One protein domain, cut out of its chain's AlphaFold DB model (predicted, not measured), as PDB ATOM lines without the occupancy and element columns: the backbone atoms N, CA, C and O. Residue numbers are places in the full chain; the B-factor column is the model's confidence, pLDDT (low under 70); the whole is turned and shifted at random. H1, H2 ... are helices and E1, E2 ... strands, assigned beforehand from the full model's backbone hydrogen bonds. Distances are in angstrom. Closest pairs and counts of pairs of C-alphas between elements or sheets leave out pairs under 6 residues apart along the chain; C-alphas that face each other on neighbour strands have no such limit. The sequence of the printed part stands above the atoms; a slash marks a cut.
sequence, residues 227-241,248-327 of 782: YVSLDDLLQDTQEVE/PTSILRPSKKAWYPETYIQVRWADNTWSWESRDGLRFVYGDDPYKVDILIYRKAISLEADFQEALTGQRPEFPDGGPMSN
ATOM      1  N   TYR A 227     111.146 161.377 185.554       35.72
ATOM      2  CA  TYR A 227     111.354 161.955 184.223       35.72
ATOM      3  C   TYR A 227     110.261 162.980 183.885       35.72
ATOM      4  O   TYR A 227     109.100 162.638 183.670       35.72
ATOM      5  N   VAL A 228     110.660 164.248 183.789       39.12
ATOM      6  CA  VAL A 228     109.890 165.286 183.099       39.12
ATOM      7  C   VAL A 228     110.037 165.056 181.596       39.12
ATOM      8  O   VAL A 228     111.156 165.038 181.079       39.12
ATOM      9  N   SER A 229     108.914 164.915 180.892       36.06
ATOM     10  CA  SER A 229     108.894 164.921 179.428       36.06
ATOM     11  C   SER A 229     109.268 166.321 178.933       36.06
ATOM     12  O   SER A 229     108.506 167.272 179.105       36.06
ATOM     13  N   LEU A 230     110.466 166.476 178.359       42.75
ATOM     14  CA  LEU A 230     110.969 167.783 177.910       42.75
ATOM     15  C   LEU A 230     110.146 168.383 176.761       42.75
ATOM     16  O   LEU A 230     110.072 169.607 176.641       42.75
ATOM     17  N   ASP A 231     109.497 167.538 175.957       41.41
ATOM     18  CA  ASP A 231     108.627 167.960 174.855       41.41
ATOM     19  C   ASP A 231     107.348 168.660 175.360       41.41
ATOM     20  O   ASP A 231     106.794 169.529 174.684       41.41
ATOM     21  N   ASP A 232     106.927 168.348 176.591       46.03
ATOM     22  CA  ASP A 232     105.718 168.860 177.246       46.03
ATOM     23  C   ASP A 232     105.938 170.130 178.086       46.03
ATOM     24  O   ASP A 232     105.051 170.556 178.826       46.03
ATOM     25  N   LEU A 233     107.103 170.774 177.990       46.50
ATOM     26  CA  LEU A 233     107.343 172.037 178.688       46.50
ATOM     27  C   LEU A 233     106.467 173.152 178.085       46.50
ATOM     28  O   LEU A 233     106.624 173.482 176.907       46.50
ATOM     29  N   LEU A 234     105.594 173.777 178.876       47.56
ATOM     30  CA  LEU A 234     104.855 174.993 178.499       47.56
ATOM     31  C   LEU A 234     105.317 176.168 179.372       47.56
ATOM     32  O   LEU A 234     105.781 175.980 180.497       47.56
ATOM     33  N   GLN A 235     105.272 177.390 178.842       49.62
ATOM     34  CA  GLN A 235     105.889 178.543 179.496       49.62
ATOM     35  C   GLN A 235     105.092 179.826 179.254       49.62
ATOM     36  O   GLN A 235     105.302 180.508 178.256       49.62
ATOM     37  N   ASP A 236     104.280 180.203 180.239       47.19
ATOM     38  CA  ASP A 236     103.690 181.537 180.320       47.19
ATOM     39  C   ASP A 236     104.533 182.412 181.257       47.19
ATOM     40  O   ASP A 236     104.626 182.168 182.462       47.19
ATOM     41  N   THR A 237     105.188 183.438 180.709       48.66
ATOM     42  CA  THR A 237     105.958 184.405 181.504       48.66
ATOM     43  C   THR A 237     105.098 185.607 181.873       48.66
ATOM     44  O   THR A 237     104.870 186.491 181.048       48.66
ATOM     45  N   GLN A 238     104.652 185.663 183.127       47.00
ATOM     46  CA  GLN A 238     103.970 186.835 183.673       47.00
ATOM     47  C   GLN A 238     104.939 188.029 183.800       47.00
ATOM     48  O   GLN A 238     106.019 187.890 184.368       47.00
ATOM     49  N   GLU A 239     104.502 189.196 183.313       51.19
ATOM     50  CA  GLU A 239     105.148 190.517 183.456       51.19
ATOM     51  C   GLU A 239     106.563 190.653 182.848       51.19
ATOM     52  O   GLU A 239     107.590 190.619 183.524       51.19
ATOM     53  N   VAL A 240     106.602 190.933 181.541       50.59
ATOM     54  CA  VAL A 240     107.765 191.550 180.880       50.59
ATOM     55  C   VAL A 240     107.835 193.026 181.301       50.59
ATOM     56  O   VAL A 240     106.900 193.781 181.038       50.59
ATOM     57  N   GLU A 241     108.924 193.469 181.946       58.09
ATOM     58  CA  GLU A 241     109.101 194.903 182.239       58.09
ATOM     59  C   GLU A 241     109.151 195.706 180.926       58.09
ATOM     60  O   GLU A 241     109.801 195.288 179.967       58.09
ATOM     61  N   PRO A 248     111.462 190.514 174.439       80.56
ATOM     62  CA  PRO A 248     111.086 189.903 175.716       80.56
ATOM     63  C   PRO A 248     111.982 188.704 176.067       80.56
ATOM     64  O   PRO A 248     112.136 188.348 177.235       80.56
ATOM     65  N   THR A 249     112.657 188.112 175.077       87.31
ATOM     66  CA  THR A 249     113.581 186.987 175.267       87.31
ATOM     67  C   THR A 249     114.928 187.425 175.863       87.31
ATOM     68  O   THR A 249     115.626 186.612 176.479       87.31
ATOM     69  N   SER A 250     115.306 188.705 175.717       85.38
ATOM     70  CA  SER A 250     116.614 189.254 176.116       85.38
ATOM     71  C   SER A 250     117.000 188.944 177.561       85.38
ATOM     72  O   SER A 250     118.135 188.534 177.830       85.38
ATOM     73  N   ILE A 251     116.046 189.075 178.480       83.19
ATOM     74  CA  ILE A 251     116.227 188.842 179.915       83.19
ATOM     75  C   ILE A 251     116.464 187.368 180.249       83.19
ATOM     76  O   ILE A 251     117.179 187.074 181.201       83.19
ATOM     77  N   LEU A 252     115.936 186.436 179.449       88.31
ATOM     78  CA  LEU A 252     116.024 184.995 179.703       88.31
ATOM     79  C   LEU A 252     117.324 184.356 179.185       88.31
ATOM     80  O   LEU A 252     117.618 183.222 179.571       88.31
ATOM     81  N   ARG A 253     118.106 185.076 178.362       89.69
ATOM     82  CA  ARG A 253     119.317 184.573 177.682       89.69
ATOM     83  C   ARG A 253     120.301 183.888 178.660       89.69
ATOM     84  O   ARG A 253     120.689 184.518 179.656       89.69
ATOM     85  N   PRO A 254     120.743 182.641 178.386       89.31
ATOM     86  CA  PRO A 254     121.697 181.898 179.208       89.31
ATOM     87  C   PRO A 254     123.005 182.663 179.391       89.31
ATOM     88  O   PRO A 254     123.622 183.101 178.423       89.31
ATOM     89  N   SER A 255     123.442 182.830 180.639       86.75
ATOM     90  CA  SER A 255     124.729 183.443 180.972       86.75
ATOM     91  C   SER A 255     125.197 182.961 182.344       86.75
ATOM     92  O   SER A 255     124.407 182.830 183.279       86.75
ATOM     93  N   LYS A 256     126.500 182.703 182.507       80.62
ATOM     94  CA  LYS A 256     127.030 182.199 183.784       80.62
ATOM     95  C   LYS A 256     126.844 183.233 184.905       80.62
ATOM     96  O   LYS A 256     127.104 184.419 184.711       80.62
ATOM     97  N   LYS A 257     126.412 182.754 186.081       75.25
ATOM     98  CA  LYS A 257     126.062 183.548 187.281       75.25
ATOM     99  C   LYS A 257     124.914 184.560 187.078       75.25
ATOM    100  O   LYS A 257     124.856 185.552 187.804       75.25
ATOM    101  N   ALA A 258     124.030 184.338 186.102       75.38
ATOM    102  CA  ALA A 258     122.989 185.295 185.745       75.38
ATOM    103  C   ALA A 258     121.878 185.476 186.785       75.38
ATOM    104  O   ALA A 258     121.425 184.525 187.423       75.38
ATOM    105  N   TRP A 259     121.427 186.726 186.904       74.94
ATOM    106  CA  TRP A 259     120.170 187.077 187.553       74.94
ATOM    107  C   TRP A 259     119.059 187.141 186.518       74.94
ATOM    108  O   TRP A 259     119.171 187.850 185.521       74.94
ATOM    109  N   TYR A 260     117.995 186.399 186.795       81.44
ATOM    110  CA  TYR A 260     116.801 186.289 185.970       81.44
ATOM    111  C   TYR A 260     115.596 186.889 186.709       81.44
ATOM    112  O   TYR A 260     115.599 186.887 187.946       81.44
ATOM    113  N   PRO A 261     114.567 187.376 185.989       79.12
ATOM    114  CA  PRO A 261     113.279 187.716 186.597       79.12
ATOM    115  C   PRO A 261     112.646 186.481 187.262       79.12
ATOM    116  O   PRO A 261     113.041 185.341 186.985       79.12
ATOM    117  N   GLU A 262     111.643 186.689 188.120       79.62
ATOM    118  CA  GLU A 262     110.861 185.599 188.722       79.62
ATOM    119  C   GLU A 262     110.092 184.832 187.629       79.62
ATOM    120  O   GLU A 262     108.966 185.156 187.276       79.62
ATOM    121  N   THR A 263     110.743 183.815 187.060       82.69
ATOM    122  CA  THR A 263     110.211 183.007 185.957       82.69
ATOM    123  C   THR A 263     109.541 181.756 186.519       82.69
ATOM    124  O   THR A 263     110.178 181.002 187.265       82.69
ATOM    125  N   TYR A 264     108.294 181.520 186.120       86.12
ATOM    126  CA  TYR A 264     107.576 180.265 186.323       86.12
ATOM    127  C   TYR A 264     107.456 179.509 184.997       86.12
ATOM    128  O   TYR A 264     107.430 180.117 183.929       86.12
ATOM    129  N   ILE A 265     107.458 178.181 185.076       86.44
ATOM    130  CA  ILE A 265     107.405 177.267 183.937       86.44
ATOM    131  C   ILE A 265     106.403 176.159 184.272       86.44
ATOM    132  O   ILE A 265     106.401 175.650 185.398       86.44
ATOM    133  N   GLN A 266     105.555 175.797 183.315       87.62
ATOM    134  CA  GLN A 266     104.609 174.702 183.460       87.62
ATOM    135  C   GLN A 266     105.318 173.381 183.142       87.62
ATOM    136  O   GLN A 266     105.909 173.206 182.073       87.62
ATOM    137  N   VAL A 267     105.275 172.454 184.094       86.38
ATOM    138  CA  VAL A 267     105.976 171.168 184.039       86.38
ATOM    139  C   VAL A 267     104.951 170.044 184.062       86.38
ATOM    140  O   VAL A 267     104.179 169.954 185.019       86.38
ATOM    141  N   ARG A 268     104.966 169.186 183.034       89.19
ATOM    142  CA  ARG A 268     104.248 167.905 183.019       89.19
ATOM    143  C   ARG A 268     105.147 166.800 183.567       89.19
ATOM    144  O   ARG A 268     106.275 166.615 183.107       89.19
ATOM    145  N   TRP A 269     104.637 166.068 184.544       87.19
ATOM    146  CA  TRP A 269     105.337 164.972 185.214       87.19
ATOM    147  C   TRP A 269     105.011 163.618 184.565       87.19
ATOM    148  O   TRP A 269     104.085 163.508 183.760       87.19
ATOM    149  N   ALA A 270     105.762 162.570 184.922       84.75
ATOM    150  CA  ALA A 270     105.571 161.212 184.396       84.75
ATOM    151  C   ALA A 270     104.182 160.605 184.708       84.75
ATOM    152  O   ALA A 270     103.717 159.723 183.991       84.75
ATOM    153  N   ASP A 271     103.502 161.099 185.748       86.19
ATOM    154  CA  ASP A 271     102.120 160.754 186.111       86.19
ATOM    155  C   ASP A 271     101.057 161.582 185.351       86.19
ATOM    156  O   ASP A 271      99.867 161.484 185.641       86.19
ATOM    157  N   ASN A 272     101.475 162.383 184.363       84.62
ATOM    158  CA  ASN A 272     100.684 163.367 183.614       84.62
ATOM    159  C   ASN A 272     100.101 164.530 184.436       84.62
ATOM    160  O   ASN A 272      99.353 165.341 183.879       84.62
ATOM    161  N   THR A 273     100.463 164.682 185.713       85.50
ATOM    162  CA  THR A 273     100.116 165.894 186.464       85.50
ATOM    163  C   THR A 273     100.885 167.105 185.929       85.50
ATOM    164  O   THR A 273     101.958 166.974 185.334       85.50
ATOM    165  N   TRP A 274     100.338 168.302 186.149       89.25
ATOM    166  CA  TRP A 274     100.961 169.574 185.778       89.25
ATOM    167  C   TRP A 274     101.191 170.446 187.016       89.25
ATOM    168  O   TRP A 274     100.302 170.571 187.862       89.25
ATOM    169  N   SER A 275     102.347 171.105 187.109       87.88
ATOM    170  CA  SER A 275     102.630 172.110 188.147       87.88
ATOM    171  C   SER A 275     103.376 173.329 187.602       87.88
ATOM    172  O   SER A 275     103.968 173.279 186.526       87.88
ATOM    173  N   TRP A 276     103.359 174.431 188.361       89.44
ATOM    174  CA  TRP A 276     104.117 175.646 188.058       89.44
ATOM    175  C   TRP A 276     105.393 175.702 188.899       89.44
ATOM    176  O   TRP A 276     105.402 176.170 190.045       89.44
ATOM    177  N   GLU A 277     106.497 175.236 188.322       90.50
ATOM    178  CA  GLU A 277     107.802 175.312 188.971       90.50
ATOM    179  C   GLU A 277     108.470 176.658 188.696       90.50
ATOM    180  O   GLU A 277     108.461 177.180 187.582       90.50
ATOM    181  N   SER A 278     109.077 177.242 189.732       91.69
ATOM    182  CA  SER A 278     109.964 178.393 189.535       91.69
ATOM    183  C   SER A 278     111.243 177.952 188.816       91.69
ATOM    184  O   SER A 278     111.643 176.796 188.933       91.69
ATOM    185  N   ARG A 279     111.951 178.873 188.158       89.44
ATOM    186  CA  ARG A 279     113.258 178.602 187.520       89.44
ATOM    187  C   ARG A 279     114.260 177.880 188.430       89.44
ATOM    188  O   ARG A 279     114.926 176.953 187.982       89.44
ATOM    189  N   ASP A 280     114.342 178.263 189.705       88.88
ATOM    190  CA  ASP A 280     115.204 177.589 190.691       88.88
ATOM    191  C   ASP A 280     114.646 176.221 191.131       88.88
ATOM    192  O   ASP A 280     115.421 175.315 191.428       88.88
ATOM    193  N   GLY A 281     113.321 176.041 191.112       90.69
ATOM    194  CA  GLY A 281     112.667 174.742 191.298       90.69
ATOM    195  C   GLY A 281     112.955 173.781 190.144       90.69
ATOM    196  O   GLY A 281     113.404 172.668 190.385       90.69
ATOM    197  N   LEU A 282     112.805 174.228 188.893       90.44
ATOM    198  CA  LEU A 282     113.115 173.427 187.705       90.44
ATOM    199  C   LEU A 282     114.605 173.048 187.648       90.44
ATOM    200  O   LEU A 282     114.930 171.908 187.333       90.44
ATOM    201  N   ARG A 283     115.511 173.961 188.033       91.75
ATOM    202  CA  ARG A 283     116.947 173.663 188.209       91.75
ATOM    203  C   ARG A 283     117.198 172.559 189.241       91.75
ATOM    204  O   ARG A 283     118.018 171.686 188.995       91.75
ATOM    205  N   PHE A 284     116.496 172.586 190.377       91.31
ATOM    206  CA  PHE A 284     116.607 171.552 191.411       91.31
ATOM    207  C   PHE A 284     116.034 170.202 190.952       91.31
ATOM    208  O   PHE A 284     116.655 169.168 191.170       91.31
ATOM    209  N   VAL A 285     114.875 170.218 190.287       87.12
ATOM    210  CA  VAL A 285     114.178 169.028 189.767       87.12
ATOM    211  C   VAL A 285     114.980 168.321 188.674       87.12
ATOM    212  O   VAL A 285     115.041 167.097 188.660       87.12
ATOM    213  N   TYR A 286     115.596 169.083 187.768       87.88
ATOM    214  CA  TYR A 286     116.321 168.540 186.617       87.88
ATOM    215  C   TYR A 286     117.705 167.961 186.980       87.88
ATOM    216  O   TYR A 286     118.277 167.213 186.194       87.88
ATOM    217  N   GLY A 287     118.262 168.298 188.151       87.69
ATOM    218  CA  GLY A 287     119.483 167.699 188.723       87.69
ATOM    219  C   GLY A 287     120.820 168.018 188.027       87.69
ATOM    220  O   GLY A 287     121.874 167.863 188.639       87.69
ATOM    221  N   ASP A 288     120.792 168.476 186.777       87.31
ATOM    222  CA  ASP A 288     121.962 168.813 185.953       87.31
ATOM    223  C   ASP A 288     122.446 170.273 186.158       87.31
ATOM    224  O   ASP A 288     121.867 171.044 186.927       87.31
ATOM    225  N   ASP A 289     123.496 170.686 185.435       89.75
ATOM    226  CA  ASP A 289     124.012 172.063 185.403       89.75
ATOM    227  C   ASP A 289     122.868 173.087 185.211       89.75
ATOM    228  O   ASP A 289     122.205 173.082 184.164       89.75
ATOM    229  N   PRO A 290     122.659 174.025 186.161       89.94
ATOM    230  CA  PRO A 290     121.659 175.083 186.046       89.94
ATOM    231  C   PRO A 290     121.726 175.880 184.739       89.94
ATOM    232  O   PRO A 290     120.696 176.383 184.290       89.94
ATOM    233  N   TYR A 291     122.902 175.973 184.109       89.12
ATOM    234  CA  TYR A 291     123.090 176.623 182.811       89.12
ATOM    235  C   TYR A 291     122.441 175.848 181.646       89.12
ATOM    236  O   TYR A 291     121.942 176.470 180.707       89.12
ATOM    237  N   LYS A 292     122.360 174.510 181.703       90.25
ATOM    238  CA  LYS A 292     121.593 173.707 180.729       90.25
ATOM    239  C   LYS A 292     120.091 173.937 180.889       90.25
ATOM    240  O   LYS A 292     119.393 174.132 179.898       90.25
ATOM    241  N   VAL A 293     119.603 173.998 182.128       91.00
ATOM    242  CA  VAL A 293     118.197 174.332 182.422       91.00
ATOM    243  C   VAL A 293     117.869 175.754 181.961       91.00
ATOM    244  O   VAL A 293     116.817 175.988 181.370       91.00
ATOM    245  N   ASP A 294     118.801 176.697 182.131       90.62
ATOM    246  CA  ASP A 294     118.677 178.050 181.583       90.62
ATOM    247  C   ASP A 294     118.577 178.054 180.045       90.62
ATOM    248  O   ASP A 294     117.784 178.825 179.501       90.62
ATOM    249  N   ILE A 295     119.326 177.186 179.347       91.38
ATOM    250  CA  ILE A 295     119.214 176.986 177.889       91.38
ATOM    251  C   ILE A 295     117.842 176.424 177.505       91.38
ATOM    252  O   ILE A 295     117.253 176.920 176.548       91.38
ATOM    253  N   LEU A 296     117.318 175.430 178.227       90.94
ATOM    254  CA  LEU A 296     116.012 174.823 177.937       90.94
ATOM    255  C   LEU A 296     114.868 175.844 178.067       90.94
ATOM    256  O   LEU A 296     114.084 176.005 177.132       90.94
ATOM    257  N   ILE A 297     114.835 176.601 179.171       91.06
ATOM    258  CA  ILE A 297     113.862 177.689 179.388       91.06
ATOM    259  C   ILE A 297     113.969 178.733 178.271       91.06
ATOM    260  O   ILE A 297     112.967 179.160 177.704       91.06
ATOM    261  N   TYR A 298     115.189 179.146 177.925       92.38
ATOM    262  CA  TYR A 298     115.386 180.136 176.873       92.38
ATOM    263  C   TYR A 298     114.970 179.622 175.486       92.38
ATOM    264  O   TYR A 298     114.353 180.368 174.729       92.38
ATOM    265  N   ARG A 299     115.243 178.350 175.168       92.44
ATOM    266  CA  ARG A 299     114.837 177.712 173.906       92.44
ATOM    267  C   ARG A 299     113.319 177.602 173.764       92.44
ATOM    268  O   ARG A 299     112.813 177.829 172.668       92.44
ATOM    269  N   LYS A 300     112.586 177.331 174.850       90.19
ATOM    270  CA  LYS A 300     111.115 177.374 174.813       90.19
ATOM    271  C   LYS A 300     110.610 178.806 174.597       90.19
ATOM    272  O   LYS A 300     109.799 179.017 173.698       90.19
ATOM    273  N   ALA A 301     111.157 179.784 175.321       89.81
ATOM    274  CA  ALA A 301     110.785 181.193 175.176       89.81
ATOM    275  C   ALA A 301     110.994 181.738 173.749       89.81
ATOM    276  O   ALA A 301     110.085 182.358 173.202       89.81
ATOM    277  N   ILE A 302     112.145 181.476 173.112       93.31
ATOM    278  CA  ILE A 302     112.384 181.921 171.725       93.31
ATOM    279  C   ILE A 302     111.521 181.177 170.701       93.31
ATOM    280  O   ILE A 302     111.249 181.739 169.646       93.31
ATOM    281  N   SER A 303     111.066 179.947 170.984       91.69
ATOM    282  CA  SER A 303     110.092 179.275 170.114       91.69
ATOM    283  C   SER A 303     108.744 179.982 170.178       91.69
ATOM    284  O   SER A 303     108.227 180.362 169.136       91.69
ATOM    285  N   LEU A 304     108.224 180.216 171.388       89.44
ATOM    286  CA  LEU A 304     106.926 180.864 171.600       89.44
ATOM    287  C   LEU A 304     106.903 182.294 171.039       89.44
ATOM    288  O   LEU A 304     105.953 182.668 170.356       89.44
ATOM    289  N   GLU A 305     107.975 183.065 171.245       90.81
ATOM    290  CA  GLU A 305     108.124 184.392 170.638       90.81
ATOM    291  C   GLU A 305     108.234 184.305 169.105       90.81
ATOM    292  O   GLU A 305     107.644 185.120 168.401       90.81
ATOM    293  N   ALA A 306     108.941 183.310 168.555       92.81
ATOM    294  CA  ALA A 306     109.021 183.124 167.107       92.81
ATOM    295  C   ALA A 306     107.663 182.756 166.492       92.81
ATOM    296  O   ALA A 306     107.319 183.293 165.443       92.81
ATOM    297  N   ASP A 307     106.883 181.895 167.154       92.00
ATOM    298  CA  ASP A 307     105.525 181.520 166.748       92.00
ATOM    299  C   ASP A 307     104.569 182.734 166.815       92.00
ATOM    300  O   ASP A 307     103.785 182.962 165.891       92.00
ATOM    301  N   PHE A 308     104.680 183.564 167.860       90.12
ATOM    302  CA  PHE A 308     103.909 184.805 168.016       90.12
ATOM    303  C   PHE A 308     104.255 185.854 166.946       90.12
ATOM    304  O   PHE A 308     103.361 186.382 166.281       90.12
ATOM    305  N   GLN A 309     105.543 186.130 166.731       91.44
ATOM    306  CA  GLN A 309     106.003 187.099 165.730       91.44
ATOM    307  C   GLN A 309     105.733 186.614 164.296       91.44
ATOM    308  O   GLN A 309     105.400 187.428 163.430       91.44
ATOM    309  N   GLU A 310     105.797 185.303 164.033       95.38
ATOM    310  CA  GLU A 310     105.387 184.721 162.748       95.38
ATOM    311  C   GLU A 310     103.881 184.901 162.509       95.38
ATOM    312  O   GLU A 310     103.489 185.329 161.422       95.38
ATOM    313  N   ALA A 311     103.039 184.677 163.524       91.56
ATOM    314  CA  ALA A 311     101.599 184.922 163.432       91.56
ATOM    315  C   ALA A 311     101.250 186.415 163.249       91.56
ATOM    316  O   ALA A 311     100.313 186.740 162.518       91.56
ATOM    317  N   LEU A 312     102.007 187.322 163.879       92.12
ATOM    318  CA  LEU A 312     101.785 188.771 163.820       92.12
ATOM    319  C   LEU A 312     102.286 189.414 162.514       92.12
ATOM    320  O   LEU A 312     101.655 190.338 161.999       92.12
ATOM    321  N   THR A 313     103.422 188.954 161.979       95.00
ATOM    322  CA  THR A 313     104.124 189.614 160.858       95.00
ATOM    323  C   THR A 313     104.157 188.801 159.561       95.00
ATOM    324  O   THR A 313     104.489 189.342 158.503       95.00
ATOM    325  N   GLY A 314     103.842 187.503 159.618       96.31
ATOM    326  CA  GLY A 314     104.057 186.557 158.521       96.31
ATOM    327  C   GLY A 314     105.530 186.190 158.287       96.31
ATOM    328  O   GLY A 314     105.844 185.611 157.246       96.31
ATOM    329  N   GLN A 315     106.441 186.551 159.199       95.50
ATOM    330  CA  GLN A 315     107.868 186.225 159.129       95.50
ATOM    331  C   GLN A 315     108.365 185.719 160.486       95.50
ATOM    332  O   GLN A 315     108.237 186.403 161.499       95.50
ATOM    333  N   ARG A 316     108.970 184.529 160.505       95.50
ATOM    334  CA  ARG A 316     109.582 183.962 161.710       95.50
ATOM    335  C   ARG A 316     110.931 184.646 161.989       95.50
ATOM    336  O   ARG A 316     111.813 184.560 161.132       95.50
ATOM    337  N   PRO A 317     111.129 185.322 163.135       93.56
ATOM    338  CA  PRO A 317     112.414 185.932 163.471       93.56
ATOM    339  C   PRO A 317     113.472 184.882 163.846       93.56
ATOM    340  O   PRO A 317     113.171 183.860 164.463       93.56
ATOM    341  N   GLU A 318     114.736 185.158 163.516       93.50
ATOM    342  CA  GLU A 318     115.877 184.337 163.935       93.50
ATOM    343  C   GLU A 318     116.394 184.779 165.315       93.50
ATOM    344  O   GLU A 318     116.902 185.892 165.483       93.50
ATOM    345  N   PHE A 319     116.317 183.885 166.301       91.25
ATOM    346  CA  PHE A 319     116.893 184.080 167.635       91.25
ATOM    347  C   PHE A 319     118.235 183.339 167.789       91.25
ATOM    348  O   PHE A 319     118.423 182.274 167.199       91.25
ATOM    349  N   PRO A 320     119.187 183.854 168.593       88.81
ATOM    350  CA  PRO A 320     120.451 183.167 168.841       88.81
ATOM    351  C   PRO A 320     120.229 181.902 169.683       88.81
ATOM    352  O   PRO A 320     119.550 181.939 170.699       88.81
ATOM    353  N   ASP A 321     120.868 180.795 169.309       83.75
ATOM    354  CA  ASP A 321     120.469 179.414 169.647       83.75
ATOM    355  C   ASP A 321     120.700 178.935 171.114       83.75
ATOM    356  O   ASP A 321     120.790 177.741 171.408       83.75
ATOM    357  N   GLY A 322     120.852 179.861 172.066       77.44
ATOM    358  CA  GLY A 322     121.156 179.561 173.477       77.44
ATOM    359  C   GLY A 322     122.634 179.264 173.777       77.44
ATOM    360  O   GLY A 322     122.967 178.856 174.887       77.44
ATOM    361  N   GLY A 323     123.538 179.485 172.815       78.81
ATOM    362  CA  GLY A 323     124.990 179.360 173.011       78.81
ATOM    363  C   GLY A 323     125.559 180.298 174.098       78.81
ATOM    364  O   GLY A 323     124.822 181.119 174.645       78.81
ATOM    365  N   PRO A 324     126.869 180.212 174.418       73.38
ATOM    366  CA  PRO A 324     127.516 180.970 175.498       73.38
ATOM    367  C   PRO A 324     127.475 182.489 175.272       73.38
ATOM    368  O   PRO A 324     128.410 183.103 174.754       73.38
ATOM    369  N   MET A 325     126.370 183.105 175.684       71.06
ATOM    370  CA  MET A 325     126.103 184.525 175.527       71.06
ATOM    371  C   MET A 325     126.559 185.309 176.754       71.06
ATOM    372  O   MET A 325     126.274 184.963 177.899       71.06
ATOM    373  N   SER A 326     127.202 186.451 176.508       67.88
ATOM    374  CA  SER A 326     127.205 187.531 177.490       67.88
ATOM    375  C   SER A 326     125.819 188.172 177.468       67.88
ATOM    376  O   SER A 326     125.499 188.939 176.559       67.88
ATOM    377  N   ASN A 327     124.966 187.842 178.441       68.06
ATOM    378  CA  ASN A 327     123.692 188.539 178.584       68.06
ATOM    379  C   ASN A 327     123.978 189.976 179.063       68.06
ATOM    380  O   ASN A 327     124.336 190.197 180.217       68.06
TER     381      ASN A 327
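What this domain is: This is residues 227 to 241 and 248 to 327 of the 782 residues of an uncharacterized protein of Aspergillus tanneri (UniProt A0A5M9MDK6). One long helix, H2, makes most of the length, with a small two-strand hairpin, E1 and E2, and the short helix H1 gathered near its first half. Loops without a named element fill much of the rest, and residues 314 to 327 fold back along H2. The printed part has 95 residues, under half of them in named elements, in the order E1, E2, H1, H2; the two strands are antiparallel and the class is mixed, helices and strands. The whole is compact, with a radius of gyration of the C-alphas of 13.5 A and spans of 38 by 31 by 23 A.

How they stand to each other: Residues 227 to 241 and 248 to 263 have no named element. Strands E1, residues 264 to 268, and E2, residues 274 to 278, form an antiparallel hairpin at 148 degrees; N 265 and O 277 are within hydrogen-bond range at 2.9 A, as are N 275 and O 267 at 3.0 A. H1, residues 279 to 286, comes closest to E1 at the C-alphas of Tyr 264 and Arg 279, 6.0 A apart. H2, residues 290 to 313, touches H1 with residues 290 to 293 alone, closest at the C-alphas of Arg 283 and Pro 290, 5.4 A. They run opposite ways at a steep tilt of 62 degrees. E2 and H2 are apart. In H1 and H2 every O i to N i+4 pair is within hydrogen-bond range.

Where its parts are: E1 begins at C-alpha 264, (107.576, 180.265, 186.323). E1 and E2 each measure 13.2 A, H1 10.6 A and H2 34.0 A, ending at C-alpha 313, (104.124, 189.614, 160.858).

The domain as a whole: The C-alphas of Gly 287 and Gly 314, the two farthest apart, are 38.8 A from each other. Residues 242 to 247 are not printed; C-alphas 241 and 248 are 8.5 A apart across the cut. The links E1 to E2, E2 to H1 and H1 to H2 are tight. The model's pLDDT is under 70 at residues 227 to 241 and 326 to 327.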